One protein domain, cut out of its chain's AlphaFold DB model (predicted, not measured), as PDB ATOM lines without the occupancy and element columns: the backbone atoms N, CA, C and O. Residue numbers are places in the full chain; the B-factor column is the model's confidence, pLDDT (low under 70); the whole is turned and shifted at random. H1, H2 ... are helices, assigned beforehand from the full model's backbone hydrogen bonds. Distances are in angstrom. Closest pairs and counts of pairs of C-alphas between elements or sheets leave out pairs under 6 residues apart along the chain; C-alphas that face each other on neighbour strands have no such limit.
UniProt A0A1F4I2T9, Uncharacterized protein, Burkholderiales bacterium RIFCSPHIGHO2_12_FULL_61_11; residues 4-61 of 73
ATOM      1  N   GLN A   4      21.366  15.752 -17.218       97.75
ATOM      2  CA  GLN A   4      20.500  14.872 -18.015       97.75
ATOM      3  C   GLN A   4      19.016  15.175 -17.783       97.75
ATOM      4  O   GLN A   4      18.230  15.197 -18.725       97.75
ATOM      5  N   GLU A   5      18.639  15.478 -16.542       97.81
ATOM      6  CA  GLU A   5      17.280  15.890 -16.191       97.81
ATOM      7  C   GLU A   5      16.922  17.245 -16.826       97.81
ATOM      8  O   GLU A   5      15.823  17.397 -17.354       97.81
ATOM      9  N   LEU A   6      17.853  18.209 -16.854       96.44
ATOM     10  CA  LEU A   6      17.652  19.501 -17.525       96.44
ATOM     11  C   LEU A   6      17.511  19.355 -19.042       96.44
ATOM     12  O   LEU A   6      16.617  19.962 -19.628       96.44
ATOM     13  N   ILE A   7      18.341  18.521 -19.674       96.81
ATOM     14  CA  ILE A   7      18.234  18.212 -21.107       96.81
ATOM     15  C   ILE A   7      16.870  17.582 -21.403       96.81
ATOM     16  O   ILE A   7      16.180  18.011 -22.324       96.81
ATOM     17  N   ALA A   8      16.444  16.608 -20.595       97.44
ATOM     18  CA  ALA A   8      15.154  15.949 -20.769       97.44
ATOM     19  C   ALA A   8      13.964  16.913 -20.626       97.44
ATOM     20  O   ALA A   8      12.928  16.696 -21.253       97.44
ATOM     21  N   VAL A   9      14.088  17.969 -19.815       97.06
ATOM     22  CA  VAL A   9      13.080  19.034 -19.714       97.06
ATOM     23  C   VAL A   9      13.144  19.970 -20.921       97.06
ATOM     24  O   VAL A   9      12.112  20.216 -21.537       97.06
ATOM     25  N   ALA A  10      14.333  20.439 -21.310       96.75
ATOM     26  CA  ALA A  10      14.507  21.349 -22.443       96.75
ATOM     27  C   ALA A  10      14.030  20.731 -23.769       96.75
ATOM     28  O   ALA A  10      13.430  21.412 -24.593       96.75
ATOM     29  N   LEU A  11      14.224  19.423 -23.966       96.94
ATOM     30  CA  LEU A  11      13.769  18.720 -25.169       96.94
ATOM     31  C   LEU A  11      12.240  18.607 -25.295       96.94
ATOM     32  O   LEU A  11      11.761  18.272 -26.375       96.94
ATOM     33  N   LYS A  12      11.473  18.901 -24.236       97.81
ATOM     34  CA  LYS A  12       9.999  18.939 -24.283       97.81
ATOM     35  C   LYS A  12       9.435  20.267 -24.791       97.81
ATOM     36  O   LYS A  12       8.239  20.334 -25.039       97.81
ATOM     37  N   LEU A  13      10.266  21.301 -24.894       97.94
ATOM     38  CA  LEU A  13       9.855  22.630 -25.338       97.94
ATOM     39  C   LEU A  13       9.715  22.700 -26.857       97.94
ATOM     40  O   LEU A  13      10.327  21.904 -27.586       97.94
ATOM     41  N   GLU A  14       8.976  23.700 -27.329       98.12
ATOM     42  CA  GLU A  14       8.882  24.002 -28.752       98.12
ATOM     43  C   GLU A  14      10.250  24.430 -29.316       98.12
ATOM     44  O   GLU A  14      11.102  24.950 -28.588       98.12
ATOM     45  N   PRO A  15      10.512  24.238 -30.625       97.12
ATOM     46  CA  PRO A  15      11.814  24.543 -31.217       97.12
ATOM     47  C   PRO A  15      12.340  25.958 -30.940       97.12
ATOM     48  O   PRO A  15      13.539  26.116 -30.723       97.12
ATOM     49  N   HIS A  16      11.461  26.965 -30.921       96.06
ATOM     50  CA  HIS A  16      11.845  28.356 -30.673       96.06
ATOM     51  C   HIS A  16      12.263  28.591 -29.213       96.06
ATOM     52  O   HIS A  16      13.314  29.169 -28.967       96.06
ATOM     53  N   GLU A  17      11.535  28.032 -28.246       97.62
ATOM     54  CA  GLU A  17      11.882  28.115 -26.820       97.62
ATOM     55  C   GLU A  17      13.207  27.395 -26.518       97.62
ATOM     56  O   GLU A  17      14.008  27.837 -25.692       97.62
ATOM     57  N   ARG A  18      13.485  26.286 -27.219       97.94
ATOM     58  CA  ARG A  18      14.796  25.624 -27.138       97.94
ATOM     59  C   ARG A  18      15.914  26.522 -27.655       97.94
ATOM     60  O   ARG A  18      16.995  26.525 -27.066       97.94
ATOM     61  N   ALA A  19      15.671  27.257 -28.739       96.44
ATOM     62  CA  ALA A  19      16.636  28.209 -29.278       96.44
ATOM     63  C   ALA A  19      16.901  29.356 -28.289       96.44
ATOM     64  O   ALA A  19      18.061  29.711 -28.083       96.44
ATOM     65  N   ASP A  20      15.865  29.851 -27.605       97.69
ATOM     66  CA  ASP A  20      16.006  30.872 -26.561       97.69
ATOM     67  C   ASP A  20      16.891  30.382 -25.404       97.69
ATOM     68  O   ASP A  20      17.833  31.066 -24.995       97.69
ATOM     69  N   ILE A  21      16.662  29.155 -24.915       97.44
ATOM     70  CA  ILE A  21      17.517  28.549 -23.880       97.44
ATOM     71  C   ILE A  21      18.956  28.401 -24.376       97.44
ATOM     72  O   ILE A  21      19.893  28.731 -23.647       97.44
ATOM     73  N   ALA A  22      19.150  27.918 -25.604       96.81
ATOM     74  CA  ALA A  22      20.480  27.762 -26.179       96.81
ATOM     75  C   ALA A  22      21.223  29.104 -26.260       96.81
ATOM     76  O   ALA A  22      22.403  29.160 -25.917       96.81
ATOM     77  N   ALA A  23      20.538  30.188 -26.632       96.31
ATOM     78  CA  ALA A  23      21.121  31.525 -26.685       96.31
ATOM     79  C   ALA A  23      21.570  32.016 -25.298       96.31
ATOM     80  O   ALA A  23      22.691  32.505 -25.151       96.31
ATOM     81  N   VAL A  24      20.740  31.829 -24.266       96.88
ATOM     82  CA  VAL A  24      21.091  32.194 -22.882       96.88
ATOM     83  C   VAL A  24      22.288  31.384 -22.381       96.88
ATOM     84  O   VAL A  24      23.219  31.947 -21.806       96.88
ATOM     85  N   LEU A  25      22.300  30.069 -22.624       95.62
ATOM     86  CA  LEU A  25      23.415  29.207 -22.231       95.62
ATOM     87  C   LEU A  25      24.703  29.594 -22.961       95.62
ATOM     88  O   LEU A  25      25.746  29.708 -22.322       95.62
ATOM     89  N   GLN A  26      24.628  29.861 -24.265       93.56
ATOM     90  CA  GLN A  26      25.767  30.303 -25.066       93.56
ATOM     91  C   GLN A  26      26.345  31.627 -24.549       93.56
ATOM     92  O   GLN A  26      27.562  31.759 -24.447       93.56
ATOM     93  N   ALA A  27      25.490  32.586 -24.183       92.62
ATOM     94  CA  ALA A  27      25.908  33.876 -23.633       92.62
ATOM     95  C   ALA A  27      26.517  33.768 -22.223       92.62
ATOM     96  O   ALA A  27      27.269  34.649 -21.811       92.62
ATOM     97  N   SER A  28      26.202  32.701 -21.482       95.12
ATOM     98  CA  SER A  28      26.766  32.444 -20.152       95.12
ATOM     99  C   SER A  28      28.189  31.879 -20.183       95.12
ATOM    100  O   SER A  28      28.853  31.829 -19.145       95.12
ATOM    101  N   LEU A  29      28.660  31.433 -21.353       92.88
ATOM    102  CA  LEU A  29      30.006  30.900 -21.493       92.88
ATOM    103  C   LEU A  29      31.043  32.026 -21.357       92.88
ATOM    104  O   LEU A  29      30.776  33.163 -21.753       92.88
ATOM    105  N   PRO A  30      32.240  31.727 -20.821       90.50
ATOM    106  CA  PRO A  30      33.340  32.676 -20.828       90.50
ATOM    107  C   PRO A  30      33.611  33.201 -22.244       90.50
ATOM    108  O   PRO A  30      33.386  32.471 -23.218       90.50
ATOM    109  N   PRO A  31      34.123  34.437 -22.376       83.12
ATOM    110  CA  PRO A  31      34.552  34.933 -23.674       83.12
ATOM    111  C   PRO A  31      35.561  33.955 -24.297       83.12
ATOM    112  O   PRO A  31      36.359  33.357 -23.564       83.12
ATOM    113  N   PRO A  32      35.524  33.769 -25.629       82.25
ATOM    114  CA  PRO A  32      36.482  32.909 -26.305       82.25
ATOM    115  C   PRO A  32      37.900  33.411 -26.041       82.25
ATOM    116  O   PRO A  32      38.123  34.613 -25.868       82.25
ATOM    117  N   ASP A  33      38.850  32.480 -26.031       93.56
ATOM    118  CA  ASP A  33      40.264  32.820 -25.946       93.56
ATOM    119  C   ASP A  33      40.603  33.879 -27.021       93.56
ATOM    120  O   ASP A  33      40.258  33.674 -28.192       93.56
ATOM    121  N   PRO A  34      41.222  35.018 -26.651       93.75
ATOM    122  CA  PRO A  34      41.510  36.096 -27.591       93.75
ATOM    123  C   PRO A  34      42.347  35.660 -28.799       93.75
ATOM    124  O   PRO A  34      42.119  36.157 -29.900       93.75
ATOM    125  N   GLU A  35      43.276  34.718 -28.616       96.62
ATOM    126  CA  GLU A  35      44.104  34.176 -29.696       96.62
ATOM    127  C   GLU A  35      43.248  33.346 -30.657       96.62
ATOM    128  O   GLU A  35      43.299  33.530 -31.875       96.62
ATOM    129  N   ILE A  36      42.374  32.493 -30.116       93.69
ATOM    130  CA  ILE A  36      41.432  31.709 -30.922       93.69
ATOM    131  C   ILE A  36      40.481  32.638 -31.685       93.69
ATOM    132  O   ILE A  36      40.239  32.428 -32.875       93.69
ATOM    133  N   ALA A  37      39.957  33.677 -31.034       92.38
ATOM    134  CA  ALA A  37      39.066  34.648 -31.662       92.38
ATOM    135  C   ALA A  37      39.755  35.388 -32.821       92.38
ATOM    136  O   ALA A  37      39.153  35.562 -33.884       92.38
ATOM    137  N   GLN A  38      41.021  35.774 -32.644       96.06
ATOM    138  CA  GLN A  38      41.825  36.386 -33.697       96.06
ATOM    139  C   GLN A  38      42.019  35.433 -34.883       96.06
ATOM    140  O   GLN A  38      41.711  35.807 -36.015       96.06
ATOM    141  N   LEU A  39      42.466  34.196 -34.634       97.56
ATOM    142  CA  LEU A  39      42.701  33.197 -35.682       97.56
ATOM    143  C   LEU A  39      41.426  32.893 -36.483       97.56
ATOM    144  O   LEU A  39      41.466  32.782 -37.709       97.56
ATOM    145  N   TRP A  40      40.273  32.817 -35.812       96.06
ATOM    146  CA  TRP A  40      38.979  32.672 -36.482       96.06
ATOM    147  C   TRP A  40      38.618  33.881 -37.344       96.06
ATOM    148  O   TRP A  40      38.101  33.705 -38.450       96.06
ATOM    149  N   GLY A  41      38.890  35.097 -36.866       96.38
ATOM    150  CA  GLY A  41      38.667  36.322 -37.633       96.38
ATOM    151  C   GLY A  41      39.516  36.369 -38.904       96.38
ATOM    152  O   GLY A  41      38.993  36.616 -39.993       96.38
ATOM    153  N   GLU A  42      40.808  36.069 -38.786       98.12
ATOM    154  CA  GLU A  42      41.735  35.989 -39.921       98.12
ATOM    155  C   GLU A  42      41.278  34.941 -40.944       98.12
ATOM    156  O   GLU A  42      41.211  35.216 -42.147       98.12
ATOM    157  N   GLU A  43      40.877  33.762 -40.467       97.62
ATOM    158  CA  GLU A  43      40.383  32.676 -41.307       97.62
ATOM    159  C   GLU A  43      39.090  33.045 -42.047       97.62
ATOM    160  O   GLU A  43      38.956  32.772 -43.246       97.62
ATOM    161  N   ALA A  44      38.143  33.691 -41.364       97.31
ATOM    162  CA  ALA A  44      36.891  34.133 -41.967       97.31
ATOM    163  C   ALA A  44      37.143  35.120 -43.117       97.31
ATOM    164  O   ALA A  44      36.593  34.959 -44.212       97.31
ATOM    165  N   ILE A  45      38.031  36.098 -42.910       98.00
ATOM    166  CA  ILE A  45      38.416  37.063 -43.947       98.00
ATOM    167  C   ILE A  45      39.134  36.364 -45.105       98.00
ATOM    168  O   ILE A  45      38.807  36.617 -46.268       98.00
ATOM    169  N   ARG A  46      40.062  35.448 -44.813       97.31
ATOM    170  CA  ARG A  46      40.789  34.677 -45.830       97.31
ATOM    171  C   ARG A  46      39.831  33.889 -46.728       97.31
ATOM    172  O   ARG A  46      39.948  33.965 -47.954       97.31
ATOM    173  N   ARG A  47      38.854  33.185 -46.144       95.50
ATOM    174  CA  ARG A  47      37.832  32.428 -46.895       95.50
ATOM    175  C   ARG A  47      36.932  33.331 -47.726       95.50
ATOM    176  O   ARG A  47      36.661  33.013 -48.881       95.50
ATOM    177  N   LEU A  48      36.514  34.471 -47.175       94.88
ATOM    178  CA  LEU A  48      35.701  35.444 -47.902       94.88
ATOM    179  C   LEU A  48      36.443  35.999 -49.126       94.88
ATOM    180  O   LEU A  48      35.864  36.137 -50.201       94.88
ATOM    181  N   GLN A  49      37.732  36.306 -48.983       96.69
ATOM    182  CA  GLN A  49      38.547  36.799 -50.091       96.69
ATOM    183  C   GLN A  49      38.777  35.730 -51.166       96.69
ATOM    184  O   GLN A  49      38.668  36.045 -52.348       96.69
ATOM    185  N   ALA A  50      39.053  34.483 -50.774       96.19
ATOM    186  CA  ALA A  50      39.180  33.364 -51.710       96.19
ATOM    187  C   ALA A  50      37.881  33.156 -52.505       96.19
ATOM    188  O   ALA A  50      37.909  33.054 -53.730       96.19
ATOM    189  N   HIS A  51      36.729  33.217 -51.830       93.38
ATOM    190  CA  HIS A  51      35.428  33.147 -52.491       93.38
ATOM    191  C   HIS A  51      35.219  34.281 -53.501       93.38
ATOM    192  O   HIS A  51      34.842  34.032 -54.642       93.38
ATOM    193  N   ARG A  52      35.552  35.523 -53.131       93.25
ATOM    194  CA  ARG A  52      35.476  36.685 -54.037       93.25
ATOM    195  C   ARG A  52      36.404  36.579 -55.251       93.25
ATOM    196  O   ARG A  52      36.105  37.177 -56.278       93.25
ATOM    197  N   ARG A  53      37.507  35.833 -55.146       96.94
ATOM    198  CA  ARG A  53      38.414  35.518 -56.265       96.94
ATOM    199  C   ARG A  53      37.995  34.274 -57.062       96.94
ATOM    200  O   ARG A  53      38.741  33.855 -57.937       96.94
ATOM    201  N   ALA A  54      36.826  33.693 -56.773       94.62
ATOM    202  CA  ALA A  54      36.350  32.434 -57.350       94.62
ATOM    203  C   ALA A  54      37.290  31.232 -57.101       94.62
ATOM    204  O   ALA A  54      37.275  30.253 -57.841       94.62
ATOM    205  N   GLU A  55      38.089  31.283 -56.029       96.25
ATOM    206  CA  GLU A  55      38.973  30.187 -55.597       96.25
ATOM    207  C   GLU A  55      38.236  29.153 -54.728       96.25
ATOM    208  O   GLU A  55      38.794  28.113 -54.382       96.25
ATOM    209  N   THR A  56      36.981  29.426 -54.358       91.94
ATOM    210  CA  THR A  56      36.099  28.490 -53.655       91.94
ATOM    211  C   THR A  56      34.734  28.418 -54.332       91.94
ATOM    212  O   THR A  56      34.208  29.422 -54.816       91.94
ATOM    213  N   ILE A  57      34.148  27.220 -54.344       87.75
ATOM    214  CA  ILE A  57      32.821  26.962 -54.910       87.75
ATOM    215  C   ILE A  57      31.772  27.226 -53.825       87.75
ATOM    216  O   ILE A  57      31.840  26.645 -52.741       87.75
ATOM    217  N   GLY A  58      30.827  28.119 -54.113       87.06
ATOM    218  CA  GLY A  58      29.624  28.308 -53.301       87.06
ATOM    219  C   GLY A  58      28.508  27.359 -53.734       87.06
ATOM    220  O   GLY A  58      28.503  26.882 -54.867       87.06
ATOM    221  N   ILE A  59      27.559  27.107 -52.836       88.56
ATOM    222  CA  ILE A  59      26.301  26.423 -53.155       88.56
ATOM    223  C   ILE A  59      25.224  27.513 -53.275       88.56
ATOM    224  O   ILE A  59      25.174  28.374 -52.389       88.56
ATOM    225  N   PRO A  60      24.405  27.528 -54.343       88.38
ATOM    226  CA  PRO A  60      23.276  28.448 -54.457       88.38
ATOM    227  C   PRO A  60      22.347  28.352 -53.239       88.38
ATOM    228  O   PRO A  60      22.160  27.276 -52.672       88.38
ATOM    229  N   ILE A  61      21.776  29.475 -52.799       83.81
ATOM    230  CA  ILE A  61      20.997  29.519 -51.551       83.81
ATOM    231  C   ILE A  61      19.718  28.676 -51.644       83.81
ATOM    232  O   ILE A  61      19.303  28.057 -50.667       83.81
TER     233      ILE A  61
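What this domain is: This is residues 4 to 61 of the 73 residues of an uncharacterized protein of Burkholderiales bacterium RIFCSPHIGHO2_12_FULL_61_11 (UniProt A0A1F4I2T9). This is an open arch of helices with an empty middle: H2 makes one leg, the longer H3 makes the other, and the stretch of residues 28 to 33 bridges them at the top. The short H1 is set off to the outer side of H2's leg, joined to its foot by the tight link of residues 11 to 14 and at a steep tilt of 57 degrees to it, and at the far end of H3 residues 53 to 61, with no named element, turn back towards the mouth of the arch. The printed part has 58 residues, with three named helices in the order H1, H2, H3 and no named strand; its class is all helix. The whole is extended, with a radius of gyration of the C-alphas of 17.8 A, and the outline is only just flat, with spans of 48 by 33 by 16 A.

Where its parts are: H1 is residues 4 to 10 and begins at C-alpha 4, at (20.500, 14.872, -18.015). Its first and last C-alphas are 9.9 A apart. After four residues, H2 is residues 15 to 27, 18.5 A from first to last C-alpha, beginning with C-alpha 15 at (11.814, 24.543, -31.217). After six more residues, H3 is residues 34 to 52, the longest helix with 19 residues and 27.1 A from first to last C-alpha. It ends with C-alpha 52 at (35.476, 36.685, -54.037).

How they stand to each other: H1 and H2 are close but not clearly touching, with 2 pairs of C-alphas within 8 A. Their closest C-alphas, those of Ala 10 and Arg 18, are 6.4 A apart. The two helices stand at a steep tilt of 57 degrees and run opposite ways, with their centres 13.4 A apart. H3 touches no helix: H2 and H3 are apart, and so are H1 and H3. In H1, H2 and H3 every O i to N i+4 pair is within hydrogen-bond range.

The domain as a whole: The two C-alphas farthest apart are those of Glu 5 and Arg 53, at 49.4 A, while the first and last printed C-alphas, those of Gln 4 and Ile 61, are 36.6 A apart. Residues 4 to 9, which belong to H1, stand free. Residues 23 to 46 stand free too, of which 23 to 27 belong to H2 and 34 to 46 to H3. Residues 49 to 54 also stand free, of which 49 to 52 belong to H3. The link from H1 to H2 is tight, and the link from H2 to H3 is short. The printed part has no cut. The mean pLDDT of the printed part is 94.8, and no printed residue is under 70.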